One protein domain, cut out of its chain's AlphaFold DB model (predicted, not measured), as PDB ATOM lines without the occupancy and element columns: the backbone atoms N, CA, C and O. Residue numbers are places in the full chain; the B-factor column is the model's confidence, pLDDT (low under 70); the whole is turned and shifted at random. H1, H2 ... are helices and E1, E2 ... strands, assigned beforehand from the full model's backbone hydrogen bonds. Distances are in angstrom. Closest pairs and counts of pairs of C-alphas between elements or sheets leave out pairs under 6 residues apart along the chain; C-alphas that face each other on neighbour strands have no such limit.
ATOM      1  N   ILE A  63      60.872-172.294   0.660       89.06
ATOM      2  CA  ILE A  63      61.656-172.821  -0.460       89.06
ATOM      3  C   ILE A  63      61.011-174.037  -1.135       89.06
ATOM      4  O   ILE A  63      61.533-174.522  -2.136       89.06
ATOM      5  N   ALA A  64      59.892-174.538  -0.611       92.25
ATOM      6  CA  ALA A  64      59.228-175.713  -1.149       92.25
ATOM      7  C   ALA A  64      58.508-175.379  -2.461       92.25
ATOM      8  O   ALA A  64      57.676-174.467  -2.541       92.25
ATOM      9  N   LYS A  65      58.819-176.162  -3.496       93.94
ATOM     10  CA  LYS A  65      58.161-176.115  -4.799       93.94
ATOM     11  C   LYS A  65      57.439-177.432  -5.046       93.94
ATOM     12  O   LYS A  65      58.043-178.500  -5.049       93.94
ATOM     13  N   HIS A  66      56.145-177.345  -5.317       92.69
ATOM     14  CA  HIS A  66      55.322-178.498  -5.648       92.69
ATOM     15  C   HIS A  66      54.864-178.427  -7.100       92.69
ATOM     16  O   HIS A  66      54.250-177.439  -7.521       92.69
ATOM     17  N   GLU A  67      55.072-179.513  -7.842       92.88
ATOM     18  CA  GLU A  67      54.575-179.713  -9.210       92.88
ATOM     19  C   GLU A  67      53.058-180.003  -9.228       92.88
ATOM     20  O   GLU A  67      52.566-180.932  -9.858       92.88
ATOM     21  N   ALA A  68      52.294-179.182  -8.508       91.94
ATOM     22  CA  ALA A  68      50.850-179.264  -8.364       91.94
ATOM     23  C   ALA A  68      50.210-177.929  -8.755       91.94
ATOM     24  O   ALA A  68      50.783-176.856  -8.554       91.94
ATOM     25  N   ARG A  69      49.004-177.985  -9.327       94.69
ATOM     26  CA  ARG A  69      48.230-176.798  -9.715       94.69
ATOM     27  C   ARG A  69      47.127-176.555  -8.696       94.69
ATOM     28  O   ARG A  69      46.324-177.442  -8.430       94.69
ATOM     29  N   CYS A  70      47.018-175.330  -8.188       95.31
ATOM     30  CA  CYS A  70      45.954-175.006  -7.242       95.31
ATOM     31  C   CYS A  70      44.570-175.116  -7.903       95.31
ATOM     32  O   CYS A  70      44.285-174.426  -8.884       95.31
ATOM     33  N   SER A  71      43.660-175.897  -7.326       94.06
ATOM     34  CA  SER A  71      42.300-176.082  -7.838       94.06
ATOM     35  C   SER A  71      41.464-174.794  -7.807       94.06
ATOM     36  O   SER A  71      40.537-174.674  -8.610       94.06
ATOM     37  N   ILE A  72      41.809-173.827  -6.945       94.06
ATOM     38  CA  ILE A  72      41.080-172.560  -6.755       94.06
ATOM     39  C   ILE A  72      41.610-171.450  -7.671       94.06
ATOM     40  O   ILE A  72      40.899-171.006  -8.566       94.06
ATOM     41  N   CYS A  73      42.846-170.984  -7.456       95.44
ATOM     42  CA  CYS A  73      43.412-169.853  -8.206       95.44
ATOM     43  C   CYS A  73      44.183-170.259  -9.469       95.44
ATOM     44  O   CYS A  73      44.659-169.387 -10.188       95.44
ATOM     45  N   LYS A  74      44.318-171.565  -9.732       96.19
ATOM     46  CA  LYS A  74      45.017-172.132 -10.896       96.19
ATOM     47  C   LYS A  74      46.514-171.810 -10.987       96.19
ATOM     48  O   LYS A  74      47.118-172.120 -12.010       96.19
ATOM     49  N   ILE A  75      47.126-171.270  -9.927       96.69
ATOM     50  CA  ILE A  75      48.580-171.072  -9.864       96.69
ATOM     51  C   ILE A  75      49.313-172.415  -9.980       96.69
ATOM     52  O   ILE A  75      48.863-173.424  -9.428       96.69
ATOM     53  N   TYR A  76      50.415-172.409 -10.722       95.50
ATOM     54  CA  TYR A  76      51.316-173.535 -10.927       95.50
ATOM     55  C   TYR A  76      52.724-172.986 -11.219       95.50
ATOM     56  O   TYR A  76      52.828-172.057 -12.028       95.50
ATOM     57  N   PRO A  77      53.788-173.539 -10.614       94.62
ATOM     58  CA  PRO A  77      53.774-174.508  -9.508       94.62
ATOM     59  C   PRO A  77      53.211-173.886  -8.215       94.62
ATOM     60  O   PRO A  77      53.141-172.661  -8.086       94.62
ATOM     61  N   ILE A  78      52.797-174.711  -7.249       95.56
ATOM     62  CA  ILE A  78      52.500-174.216  -5.896       95.56
ATOM     63  C   ILE A  78      53.832-173.988  -5.174       95.56
ATOM     64  O   ILE A  78      54.671-174.884  -5.120       95.56
ATOM     65  N   LEU A  79      54.003-172.784  -4.628       94.62
ATOM     66  CA  LEU A  79      55.130-172.396  -3.777       94.62
ATOM     67  C   LEU A  79      54.634-172.220  -2.340       94.62
ATOM     68  O   LEU A  79      53.509-171.738  -2.147       94.62
ATOM     69  N   GLY A  80      55.461-172.560  -1.353       94.75
ATOM     70  CA  GLY A  80      55.027-172.544   0.043       94.75
ATOM     71  C   GLY A  80      54.262-173.809   0.409       94.75
ATOM     72  O   GLY A  80      54.471-174.878  -0.162       94.75
ATOM     73  N   PHE A  81      53.312-173.674   1.331       95.00
ATOM     74  CA  PHE A  81      52.441-174.787   1.696       95.00
ATOM     75  C   PHE A  81      51.555-175.267   0.531       95.00
ATOM     76  O   PHE A  81      50.868-174.474  -0.137       95.00
ATOM     77  N   ARG A  82      51.481-176.594   0.373       94.62
ATOM     78  CA  ARG A  82      50.490-177.310  -0.444       94.62
ATOM     79  C   ARG A  82      49.516-178.046   0.472       94.62
ATOM     80  O   ARG A  82      49.914-178.871   1.285       94.62
ATOM     81  N   TYR A  83      48.225-177.796   0.288       92.88
ATOM     82  CA  TYR A  83      47.150-178.476   1.006       92.88
ATOM     83  C   TYR A  83      46.401-179.406   0.056       92.88
ATOM     84  O   TYR A  83      45.685-178.932  -0.827       92.88
ATOM     85  N   ARG A  84      46.546-180.719   0.234       90.25
ATOM     86  CA  ARG A  84      45.871-181.727  -0.594       90.25
ATOM     87  C   ARG A  84      44.611-182.227   0.093       90.25
ATOM     88  O   ARG A  84      44.649-182.634   1.254       90.25
ATOM     89  N   SER A  85      43.490-182.228  -0.619       88.31
ATOM     90  CA  SER A  85      42.260-182.836  -0.119       88.31
ATOM     91  C   SER A  85      42.417-184.348  -0.017       88.31
ATOM     92  O   SER A  85      42.797-185.012  -0.975       88.31
ATOM     93  N   LEU A  86      42.055-184.897   1.141       84.25
ATOM     94  CA  LEU A  86      41.947-186.341   1.358       84.25
ATOM     95  C   LEU A  86      40.552-186.879   1.004       84.25
ATOM     96  O   LEU A  86      40.243-188.038   1.291       84.25
ATOM     97  N   ARG A  87      39.691-186.023   0.439       80.50
ATOM     98  CA  ARG A  87      38.322-186.345   0.020       80.50
ATOM     99  C   ARG A  87      38.162-186.269  -1.496       80.50
ATOM    100  O   ARG A  87      37.627-187.207  -2.087       80.50
ATOM    101  N   HIS A  88      38.610-185.170  -2.093       80.50
ATOM    102  CA  HIS A  88      38.510-184.925  -3.529       80.50
ATOM    103  C   HIS A  88      39.817-185.298  -4.213       80.50
ATOM    104  O   HIS A  88      40.899-184.922  -3.756       80.50
ATOM    105  N   PHE A  89      39.707-186.054  -5.299       78.00
ATOM    106  CA  PHE A  89      40.872-186.529  -6.025       78.00
ATOM    107  C   PHE A  89      41.618-185.359  -6.680       78.00
ATOM    108  O   PHE A  89      40.996-184.433  -7.194       78.00
ATOM    109  N   ASN A  90      42.953-185.391  -6.610       81.44
ATOM    110  CA  ASN A  90      43.854-184.385  -7.183       81.44
ATOM    111  C   ASN A  90      43.466-182.919  -6.885       81.44
ATOM    112  O   ASN A  90      43.668-182.015  -7.699       81.44
ATOM    113  N   CYS A  91      42.865-182.678  -5.716       89.69
ATOM    114  CA  CYS A  91      42.467-181.347  -5.295       89.69
ATOM    115  C   CYS A  91      43.539-180.752  -4.385       89.69
ATOM    116  O   CYS A  91      43.646-181.116  -3.214       89.69
ATOM    117  N   ASP A  92      44.321-179.829  -4.940       93.06
ATOM    118  CA  ASP A  92      45.422-179.154  -4.263       93.06
ATOM    119  C   ASP A  92      45.126-177.661  -4.081       93.06
ATOM    120  O   ASP A  92      44.600-176.980  -4.966       93.06
ATOM    121  N   ILE A  93      45.479-177.113  -2.924       94.50
ATOM    122  CA  ILE A  93      45.229-175.718  -2.562       94.50
ATOM    123  C   ILE A  93      46.540-175.080  -2.127       94.50
ATOM    124  O   ILE A  93      47.265-175.631  -1.308       94.50
ATOM    125  N   CYS A  94      46.857-173.917  -2.695       95.06
ATOM    126  CA  CYS A  94      48.044-173.168  -2.304       95.06
ATOM    127  C   CYS A  94      47.832-172.442  -0.971       95.06
ATOM    128  O   CYS A  94      46.701-172.077  -0.625       95.06
ATOM    129  N   GLN A  95      48.937-172.135  -0.294       94.38
ATOM    130  CA  GLN A  95      48.999-171.313   0.916       94.38
ATOM    131  C   GLN A  95      48.062-170.100   0.897       94.38
ATOM    132  O   GLN A  95      47.231-169.934   1.788       94.38
ATOM    133  N   ASN A  96      48.126-169.282  -0.157       94.88
ATOM    134  CA  ASN A  96      47.331-168.056  -0.246       94.88
ATOM    135  C   ASN A  96      45.824-168.329  -0.287       94.88
ATOM    136  O   ASN A  96      45.045-167.610   0.336       94.88
ATOM    137  N   CYS A  97      45.391-169.354  -1.025       94.38
ATOM    138  CA  CYS A  97      43.982-169.729  -1.089       94.38
ATOM    139  C   CYS A  97      43.488-170.301   0.238       94.38
ATOM    140  O   CYS A  97      42.373-169.972   0.647       94.38
ATOM    141  N   PHE A  98      44.323-171.098   0.905       93.12
ATOM    142  CA  PHE A  98      44.009-171.686   2.197       93.12
ATOM    143  C   PHE A  98      43.900-170.619   3.300       93.12
ATOM    144  O   PHE A  98      42.841-170.477   3.907       93.12
ATOM    145  N   PHE A  99      44.920-169.777   3.491       91.06
ATOM    146  CA  PHE A  99      44.895-168.719   4.516       91.06
ATOM    147  C   PHE A  99      43.822-167.656   4.261       91.06
ATOM    148  O   PHE A  99      43.281-167.087   5.203       91.06
ATOM    149  N   SER A 100      43.461-167.420   2.997       91.50
ATOM    150  CA  SER A 100      42.364-166.505   2.653       91.50
ATOM    151  C   SER A 100      40.968-167.118   2.824       91.50
ATOM    152  O   SER A 100      39.984-166.448   2.516       91.50
ATOM    153  N   GLY A 101      40.839-168.389   3.219       87.75
ATOM    154  CA  GLY A 101      39.522-169.010   3.388       87.75
ATOM    155  C   GLY A 101      38.778-169.295   2.075       87.75
ATOM    156  O   GLY A 101      37.553-169.424   2.087       87.75
ATOM    157  N   LYS A 102      39.462-169.341   0.920       88.38
ATOM    158  CA  LYS A 102      38.786-169.510  -0.380       88.38
ATOM    159  C   LYS A 102      38.287-170.946  -0.538       88.38
ATOM    160  O   LYS A 102      39.014-171.895  -0.270       88.38
ATOM    161  N   GLN A 103      37.069-171.099  -1.049       87.81
ATOM    162  CA  GLN A 103      36.426-172.395  -1.283       87.81
ATOM    163  C   GLN A 103      35.746-172.438  -2.654       87.81
ATOM    164  O   GLN A 103      35.509-171.398  -3.275       87.81
ATOM    165  N   THR A 104      35.438-173.640  -3.137       83.25
ATOM    166  CA  THR A 104      34.736-173.858  -4.412       83.25
ATOM    167  C   THR A 104      33.499-174.724  -4.186       83.25
ATOM    168  O   THR A 104      33.186-175.107  -3.063       83.25
ATOM    169  N   LYS A 105      32.748-175.032  -5.250       80.06
ATOM    170  CA  LYS A 105      31.642-176.000  -5.149       80.06
ATOM    171  C   LYS A 105      32.143-177.409  -4.821       80.06
ATOM    172  O   LYS A 105      31.454-178.135  -4.116       80.06
ATOM    173  N   ILE A 106      33.326-177.751  -5.335       72.19
ATOM    174  CA  ILE A 106      33.960-179.062  -5.180       72.19
ATOM    175  C   ILE A 106      34.618-179.152  -3.801       72.19
ATOM    176  O   ILE A 106      34.390-180.102  -3.074       72.19
ATOM    177  N   PHE A 107      35.374-178.131  -3.396       79.94
ATOM    178  CA  PHE A 107      36.135-178.154  -2.151       79.94
ATOM    179  C   PHE A 107      35.547-177.237  -1.073       79.94
ATOM    180  O   PHE A 107      35.332-176.044  -1.321       79.94
ATOM    181  N   LYS A 108      35.398-177.766   0.147       82.38
ATOM    182  CA  LYS A 108      35.026-177.015   1.354       82.38
ATOM    183  C   LYS A 108      36.173-177.029   2.362       82.38
ATOM    184  O   LYS A 108      36.805-178.054   2.571       82.38
ATOM    185  N   MET A 109      36.358-175.932   3.099       75.44
ATOM    186  CA  MET A 109      37.403-175.836   4.137       75.44
ATOM    187  C   MET A 109      37.264-176.856   5.280       75.44
ATOM    188  O   MET A 109      38.222-177.102   6.001       75.44
ATOM    189  N   ALA A 110      36.078-177.453   5.435       75.44
ATOM    190  CA  ALA A 110      35.810-178.523   6.393       75.44
ATOM    191  C   ALA A 110      36.218-179.923   5.894       75.44
ATOM    192  O   ALA A 110      36.063-180.902   6.626       75.44
ATOM    193  N   ASP A 111      36.665-180.053   4.643       77.12
ATOM    194  CA  ASP A 111      37.171-181.322   4.134       77.12
ATOM    195  C   ASP A 111      38.527-181.650   4.790       77.12
ATOM    196  O   ASP A 111      39.302-180.745   5.115       77.12
ATOM    197  N   PRO A 112      38.841-182.937   5.020       81.38
ATOM    198  CA  PRO A 112      40.139-183.329   5.550       81.38
ATOM    199  C   PRO A 112      41.248-182.967   4.560       81.38
ATOM    200  O   PRO A 112      41.172-183.311   3.375       81.38
ATOM    201  N   LEU A 113      42.273-182.285   5.063       84.75
ATOM    202  CA  LEU A 113      43.419-181.816   4.287       84.75
ATOM    203  C   LEU A 113      44.709-182.441   4.815       84.75
ATOM    204  O   LEU A 113      44.877-182.579   6.026       84.75
ATOM    205  N   GLN A 114      45.624-182.762   3.908       87.50
ATOM    206  CA  GLN A 114      47.019-183.070   4.205       87.50
ATOM    207  C   GLN A 114      47.874-181.851   3.843       87.50
ATOM    208  O   GLN A 114      47.805-181.354   2.719       87.50
ATOM    209  N   GLU A 115      48.647-181.361   4.810       89.62
ATOM    210  CA  GLU A 115      49.603-180.265   4.628       89.62
ATOM    211  C   GLU A 115      50.958-180.822   4.168       89.62
ATOM    212  O   GLU A 115      51.446-181.801   4.737       89.62
ATOM    213  N   TYR A 116      51.563-180.178   3.171       90.12
ATOM    214  CA  TYR A 116      52.947-180.379   2.752       90.12
ATOM    215  C   TYR A 116      53.697-179.051   2.790       90.12
ATOM    216  O   TYR A 116      53.163-178.018   2.380       90.12
ATOM    217  N   TYR A 117      54.933-179.102   3.275       90.50
ATOM    218  CA  TYR A 117      55.817-177.948   3.456       90.50
ATOM    219  C   TYR A 117      57.264-178.226   3.017       90.50
ATOM    220  O   TYR A 117      58.134-177.382   3.183       90.50
ATOM    221  N   THR A 118      57.527-179.410   2.466       88.50
ATOM    222  CA  THR A 118      58.785-179.815   1.827       88.50
ATOM    223  C   THR A 118      58.474-180.310   0.422       88.50
ATOM    224  O   THR A 118      57.335-180.687   0.153       88.50
ATOM    225  N   GLU A 119      59.462-180.330  -0.477       81.44
ATOM    226  CA  GLU A 119      59.275-180.891  -1.820       81.44
ATOM    227  C   GLU A 119      58.704-182.311  -1.735       81.44
ATOM    228  O   GLU A 119      59.262-183.178  -1.064       81.44
ATOM    229  N   THR A 120      57.559-182.525  -2.384       71.19
ATOM    230  CA  THR A 120      56.866-183.813  -2.351       71.19
ATOM    231  C   THR A 120      57.574-184.802  -3.261       71.19
ATOM    232  O   THR A 120      57.714-184.549  -4.459       71.19
ATOM    233  N   THR A 121      57.992-185.935  -2.705       64.31
ATOM    234  CA  THR A 121      58.538-187.049  -3.493       64.31
ATOM    235  C   THR A 121      57.403-187.936  -4.011       64.31
ATOM    236  O   THR A 121      56.352-188.048  -3.381       64.31
ATOM    237  N   SER A 122      57.603-188.625  -5.138       59.66
ATOM    238  CA  SER A 122      56.575-189.497  -5.740       59.66
ATOM    239  C   SER A 122      56.031-190.570  -4.780       59.66
ATOM    240  O   SER A 122      54.877-190.978  -4.881       59.66
ATOM    241  N   SER A 123      56.828-190.998  -3.795       58.47
ATOM    242  CA  SER A 123      56.417-191.960  -2.762       58.47
ATOM    243  C   SER A 123      55.396-191.404  -1.759       58.47
ATOM    244  O   SER A 123      54.599-192.163  -1.202       58.47
ATOM    245  N   GLU A 124      55.404-190.095  -1.506       63.28
ATOM    246  CA  GLU A 124      54.432-189.428  -0.631       63.28
ATOM    247  C   GLU A 124      53.080-189.293  -1.337       63.28
ATOM    248  O   GLU A 124      52.057-189.675  -0.768       63.28
ATOM    249  N   ASP A 125      53.085-188.910  -2.619       62.22
ATOM    250  CA  ASP A 125      51.868-188.835  -3.438       62.22
ATOM    251  C   ASP A 125      51.146-190.201  -3.531       62.22
ATOM    252  O   ASP A 125      49.914-190.260  -3.448       62.22
ATOM    253  N   ILE A 126      51.890-191.316  -3.615       63.97
ATOM    254  CA  ILE A 126      51.330-192.683  -3.594       63.97
ATOM    255  C   ILE A 126      50.684-192.999  -2.235       63.97
ATOM    256  O   ILE A 126      49.586-193.559  -2.166       63.97
ATOM    257  N   ARG A 127      51.334-192.634  -1.126       70.25
ATOM    258  CA  ARG A 127      50.799-192.881   0.223       70.25
ATOM    259  C   ARG A 127      49.478-192.147   0.435       70.25
ATOM    260  O   ARG A 127      48.535-192.715   0.994       70.25
ATOM    261  N   ASP A 128      49.386-190.918  -0.054       58.06
ATOM    262  CA  ASP A 128      48.173-190.114   0.045       58.06
ATOM    263  C   ASP A 128      47.084-190.528  -0.945       58.06
ATOM    264  O   ASP A 128      45.895-190.423  -0.622       58.06
ATOM    265  N   PHE A 129      47.453-191.110  -2.087       64.81
ATOM    266  CA  PHE A 129      46.515-191.834  -2.946       64.81
ATOM    267  C   PHE A 129      45.833-192.975  -2.176       64.81
ATOM    268  O   PHE A 129      44.602-193.000  -2.058       64.81
ATOM    269  N   PHE A 130      46.617-193.857  -1.545       65.75
ATOM    270  CA  PHE A 130      46.074-194.947  -0.727       65.75
ATOM    271  C   PHE A 130      45.264-194.433   0.466       65.75
ATOM    272  O   PHE A 130      44.237-195.017   0.818       65.75
ATOM    273  N   ARG A 131      45.675-193.320   1.081       66.12
ATOM    274  CA  ARG A 131      44.951-192.710   2.203       66.12
ATOM    275  C   ARG A 131      43.601-192.134   1.784       66.12
ATOM    276  O   ARG A 131      42.617-192.334   2.493       66.12
ATOM    277  N   THR A 132      43.539-191.472   0.634       63.59
ATOM    278  CA  THR A 132      42.291-190.966   0.043       63.59
ATOM    279  C   THR A 132      41.341-192.123  -0.261       63.59
ATOM    280  O   THR A 132      40.163-192.076   0.094       63.59
ATOM    281  N   PHE A 133      41.868-193.216  -0.816       62.75
ATOM    282  CA  PHE A 133      41.102-194.432  -1.088       62.75
ATOM    283  C   PHE A 133      40.573-195.089   0.198       62.75
ATOM    284  O   PHE A 133      39.389-195.402   0.317       62.75
ATOM    285  N   LYS A 134      41.427-195.205   1.219       63.31
ATOM    286  CA  LYS A 134      41.090-195.741   2.545       63.31
ATOM    287  C   LYS A 134      40.051-194.891   3.283       63.31
ATOM    288  O   LYS A 134      39.140-195.442   3.897       63.31
ATOM    289  N   ASN A 135      40.139-193.564   3.184       59.59
ATOM    290  CA  ASN A 135      39.140-192.645   3.736       59.59
ATOM    291  C   ASN A 135      37.779-192.780   3.033       59.59
ATOM    292  O   ASN A 135      36.750-192.666   3.697       59.59
ATOM    293  N   LYS A 136      37.761-193.059   1.719       60.81
ATOM    294  CA  LYS A 136      36.527-193.371   0.974       60.81
ATOM    295  C   LYS A 136      35.950-194.748   1.351       60.81
ATOM    296  O   LYS A 136      34.733-194.887   1.408       60.81
ATOM    297  N   LEU A 137      36.794-195.740   1.658       53.31
ATOM    298  CA  LEU A 137      36.381-197.105   2.036       53.31
ATOM    299  C   LEU A 137      35.883-197.236   3.482       53.31
ATOM    300  O   LEU A 137      35.029-198.073   3.771       53.31
ATOM    301  N   TRP A 138      36.398-196.424   4.407       49.56
ATOM    302  CA  TRP A 138      36.012-196.458   5.818       49.56
ATOM    303  C   TRP A 138      35.143-195.266   6.205       49.56
ATOM    304  O   TRP A 138      35.479-194.459   7.070       49.56
ATOM    305  N   THR A 139      33.951-195.187   5.619       51.00
ATOM    306  CA  THR A 139      32.886-194.334   6.153       51.00
ATOM    307  C   THR A 139      32.203-195.043   7.319       51.00
ATOM    308  O   THR A 139      31.182-195.699   7.128       51.00
ATOM    309  N   LYS A 140      32.743-194.929   8.538       45.47
ATOM    310  CA  LYS A 140      31.954-195.107   9.769       45.47
ATOM    311  C   LYS A 140      32.643-194.425  10.950       45.47
ATOM    312  O   LYS A 140      33.797-194.690  11.267       45.47
ATOM    313  N   HIS A 141      31.859-193.559  11.590       39.56
ATOM    314  CA  HIS A 141      32.172-192.634  12.680       39.56
ATOM    315  C   HIS A 141      32.863-191.340  12.238       39.56
ATOM    316  O   HIS A 141      34.071-191.289  12.018       39.56
ATOM    317  N   ARG A 142      32.070-190.256  12.200       39.50
ATOM    318  CA  ARG A 142      32.559-188.884  12.386       39.50
ATOM    319  C   ARG A 142      33.275-188.833  13.734       39.50
ATOM    320  O   ARG A 142      32.666-188.544  14.759       39.50
ATOM    321  N   LYS A 143      34.553-189.207  13.749       44.69
ATOM    322  CA  LYS A 143      35.427-188.949  14.885       44.69
ATOM    323  C   LYS A 143      35.515-187.431  15.001       44.69
ATOM    324  O   LYS A 143      35.670-186.752  13.986       44.69
ATOM    325  N   ILE A 144      35.360-186.929  16.224       43.22
ATOM    326  CA  ILE A 144      35.682-185.547  16.594       43.22
ATOM    327  C   ILE A 144      36.986-185.184  15.872       43.22
ATOM    328  O   ILE A 144      37.897-186.025  15.900       43.22
ATOM    329  N   PRO A 145      37.076-184.031  15.183       46.22
ATOM    330  CA  PRO A 145      38.314-183.643  14.525       46.22
ATOM    331  C   PRO A 145      39.433-183.714  15.559       46.22
ATOM    332  O   PRO A 145      39.433-182.979  16.545       46.22
ATOM    333  N   LYS A 146      40.334-184.687  15.392       51.75
ATOM    334  CA  LYS A 146      41.520-184.780  16.231       51.75
ATOM    335  C   LYS A 146      42.365-183.586  15.835       51.75
ATOM    336  O   LYS A 146      42.876-183.556  14.717       51.75
ATOM    337  N   LEU A 147      42.437-182.593  16.716       55.00
ATOM    338  CA  LEU A 147      43.402-181.515  16.579       55.00
ATOM    339  C   LEU A 147      44.777-182.172  16.407       55.00
ATOM    340  O   LEU A 147      45.120-183.085  17.157       55.00
ATOM    341  N   GLY A 148      45.543-181.740  15.406       61.22
ATOM    342  CA  GLY A 148      46.916-182.211  15.180       61.22
ATOM    343  C   GLY A 148      47.912-181.736  16.246       61.22
ATOM    344  O   GLY A 148      49.108-181.857  16.040       61.22
ATOM    345  N   TYR A 149      47.412-181.169  17.343       72.69
ATOM    346  CA  TYR A 149      48.160-180.582  18.442       72.69
ATOM    347  C   TYR A 149      47.427-180.881  19.756       72.69
ATOM    348  O   TYR A 149      46.206-181.065  19.747       72.69
ATOM    349  N   LEU A 150      48.145-180.934  20.878       77.38
ATOM    350  CA  LEU A 150      47.592-181.242  22.200       77.38
ATOM    351  C   LEU A 150      46.948-179.981  22.824       77.38
ATOM    352  O   LEU A 150      47.670-179.059  23.225       77.38
ATOM    353  N   PRO A 151      45.602-179.897  22.913       75.56
ATOM    354  CA  PRO A 151      44.920-178.720  23.446       75.56
ATOM    355  C   PRO A 151      44.921-178.717  24.979       75.56
ATOM    356  O   PRO A 151      44.859-179.769  25.615       75.56
ATOM    357  N   LEU A 152      44.908-177.528  25.588       72.19
ATOM    358  CA  LEU A 152      44.737-177.412  27.038       72.19
ATOM    359  C   LEU A 152      43.248-177.518  27.431       72.19
ATOM    360  O   LEU A 152      42.393-176.984  26.715       72.19
ATOM    361  N   PRO A 153      42.908-178.147  28.578       60.22
ATOM    362  CA  PRO A 153      41.521-178.452  28.952       60.22
ATOM    363  C   PRO A 153      40.566-177.245  28.981       60.22
ATOM    364  O   PRO A 153      39.416-177.345  28.552       60.22
ATOM    365  N   HIS A 154      41.031-176.081  29.445       59.06
ATOM    366  CA  HIS A 154      40.221-174.856  29.517       59.06
ATOM    367  C   HIS A 154      39.943-174.238  28.144       59.06
ATOM    368  O   HIS A 154      38.906-173.605  27.960       59.06
ATOM    369  N   VAL A 155      40.836-174.437  27.171       53.34
ATOM    370  CA  VAL A 155      40.651-173.945  25.799       53.34
ATOM    371  C   VAL A 155      39.858-174.943  24.958       53.34
ATOM    372  O   VAL A 155      39.037-174.528  24.144       53.34
ATOM    373  N   PHE A 156      40.020-176.247  25.202       52.34
ATOM    374  CA  PHE A 156      39.228-177.295  24.554       52.34
ATOM    375  C   PHE A 156      37.718-177.086  24.760       52.34
ATOM    376  O   PHE A 156      36.952-177.160  23.801       52.34
ATOM    377  N   ASN A 157      37.299-176.717  25.977       45.75
ATOM    378  CA  ASN A 157      35.898-176.405  26.280       45.75
ATOM    379  C   ASN A 157      35.370-175.179  25.511       45.75
ATOM    380  O   ASN A 157      34.213-175.177  25.087       45.75
ATOM    381  N   ASN A 158      36.210-174.165  25.279       45.50
ATOM    382  CA  ASN A 158      35.837-172.993  24.481       45.50
ATOM    383  C   ASN A 158      35.719-173.338  22.988       45.50
ATOM    384  O   ASN A 158      34.740-172.941  22.363       45.50
ATOM    385  N   ILE A 159      36.645-174.137  22.441       48.50
ATOM    386  CA  ILE A 159      36.619-174.591  21.037       48.50
ATOM    387  C   ILE A 159      35.383-175.461  20.758       48.50
ATOM    388  O   ILE A 159      34.751-175.322  19.713       48.50
ATOM    389  N   LEU A 160      35.005-176.339  21.694       43.97
ATOM    390  CA  LEU A 160      33.836-177.214  21.547       43.97
ATOM    391  C   LEU A 160      32.500-176.451  21.656       43.97
ATOM    392  O   LEU A 160      31.494-176.894  21.101       43.97
ATOM    393  N   SER A 161      32.496-175.307  22.351       36.16
ATOM    394  CA  SER A 161      31.309-174.466  22.567       36.16
ATOM    395  C   SER A 161      31.064-173.457  21.435       36.16
ATOM    396  O   SER A 161      29.920-173.093  21.175       36.16
ATOM    397  N   THR A 162      32.102-173.020  20.715       37.03
ATOM    398  CA  THR A 162      31.990-172.083  19.581       37.03
ATOM    399  C   THR A 162      31.720-172.812  18.265       37.03
ATOM    400  O   THR A 162      32.498-172.717  17.320       37.03
ATOM    401  N   ASN A 163      30.627-173.570  18.187       37.56
ATOM    402  CA  ASN A 163      30.349-174.436  17.038       37.56
ATOM    403  C   ASN A 163      29.477-173.808  15.935       37.56
ATOM    404  O   ASN A 163      28.916-174.551  15.138       37.56
ATOM    405  N   GLU A 164      29.370-172.474  15.831       32.97
ATOM    406  CA  GLU A 164      28.612-171.874  14.713       32.97
ATOM    407  C   GLU A 164      29.237-170.691  13.954       32.97
ATOM    408  O   GLU A 164      28.789-170.462  12.834       32.97
ATOM    409  N   GLN A 165      30.251-169.942  14.427       30.55
ATOM    410  CA  GLN A 165      30.617-168.690  13.711       30.55
ATOM    411  C   GLN A 165      32.098-168.283  13.614       30.55
ATOM    412  O   GLN A 165      32.375-167.188  13.129       30.55
ATOM    413  N   GLN A 166      33.073-169.128  13.958       29.86
ATOM    414  CA  GLN A 166      34.477-168.823  13.635       29.86
ATOM    415  C   GLN A 166      35.101-169.925  12.784       29.86
ATOM    416  O   GLN A 166      35.250-171.070  13.196       29.86
ATOM    417  N   ILE A 167      35.412-169.539  11.547       34.22
ATOM    418  CA  ILE A 167      36.041-170.333  10.496       34.22
ATOM    419  C   ILE A 167      37.480-170.633  10.938       34.22
ATOM    420  O   ILE A 167      38.407-169.917  10.572       34.22
ATOM    421  N   LEU A 168      37.672-171.668  11.751       32.97
ATOM    422  CA  LEU A 168      38.970-172.318  11.887       32.97
ATOM    423  C   LEU A 168      38.938-173.575  11.001       32.97
ATOM    424  O   LEU A 168      37.948-174.309  11.048       32.97
ATOM    425  N   PRO A 169      39.948-173.827  10.147       39.38
ATOM    426  CA  PRO A 169      39.994-175.027   9.315       39.38
ATOM    427  C   PRO A 169      40.254-176.260  10.199       39.38
ATOM    428  O   PRO A 169      41.381-176.720  10.364       39.38
ATOM    429  N   SER A 170      39.195-176.786  10.813       39.28
ATOM    430  CA  SER A 170      39.233-177.821  11.857       39.28
ATOM    431  C   SER A 170      39.469-179.247  11.337       39.28
ATOM    432  O   SER A 170      38.960-180.206  11.911       39.28
ATOM    433  N   SER A 171      40.226-179.431  10.256       44.09
ATOM    434  CA  SER A 171      40.476-180.760   9.674       44.09
ATOM    435  C   SER A 171      41.837-180.915   8.986       44.09
ATOM    436  O   SER A 171      42.022-181.862   8.216       44.09
ATOM    437  N   ILE A 172      42.804-180.032   9.270       49.47
ATOM    438  CA  ILE A 172      44.184-180.234   8.814       49.47
ATOM    439  C   ILE A 172      44.763-181.429   9.570       49.47
ATOM    440  O   ILE A 172      44.994-181.372  10.779       49.47
ATOM    441  N   VAL A 173      45.009-182.518   8.852       51.94
ATOM    442  CA  VAL A 173      45.834-183.607   9.355       51.94
ATOM    443  C   VAL A 173      47.278-183.249   9.043       51.94
ATOM    444  O   VAL A 173      47.757-183.450   7.928       51.94
ATOM    445  N   VAL A 174      47.969-182.690  10.032       44.84
ATOM    446  CA  VAL A 174      49.416-182.495   9.962       44.84
ATOM    447  C   VAL A 174      50.057-183.861  10.215       44.84
ATOM    448  O   VAL A 174      50.209-184.287  11.356       44.84
TER     449      VAL A 174
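AT A GLANCE: This is residues 63 to 174 of the 322 residues of the protein "Hypothetical protein" of Rotaria sp. Silwood1 (UniProt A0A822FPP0). With little regular structure, a small antiparallel sheet, E2 - E1 - E3, lies between H1 and H2, while long loops hold H3 away. The 112 printed residues include, in order, E1, E2, H1, E3, H2 and H3; the class is mixed, with 41 residues in named elements. The whole is compact, radius of gyration of the C-alphas 14.9 A, spanning 41 by 31 by 28 A.

HOW THE PARTS SIT: E1, residues 82 to 85, and E2, residues 92 to 94, form a hairpin, N 93 and O 83 2.8 A apart. E3, residues 113 to 116, is antiparallel to E1, N 84 and O 114 2.9 A apart. H1, residues 95 to 99, and H2, residues 122 to 137, only graze the sheet; H3, residues 153 to 161, is not on it. E2, H1 and E3 make a split strand-helix-strand unit, E1 between its strands, its crossover right-handed. Every O i to N i+4 pair is within hydrogen-bond range in H1 and H2, 4 of 5 in H3.

IN THESE COORDINATES: E1 begins at C-alpha 82, (50.490, -177.310, -0.444). H2 is 22.9 A long; H3, 12.7 A, ends at C-alpha 161, (31.309, -174.466, 22.567).

THE WHOLE: The printed part has no cut. Links H1 to E3 and H2 to H3 are long. 49 residues have pLDDT under 70.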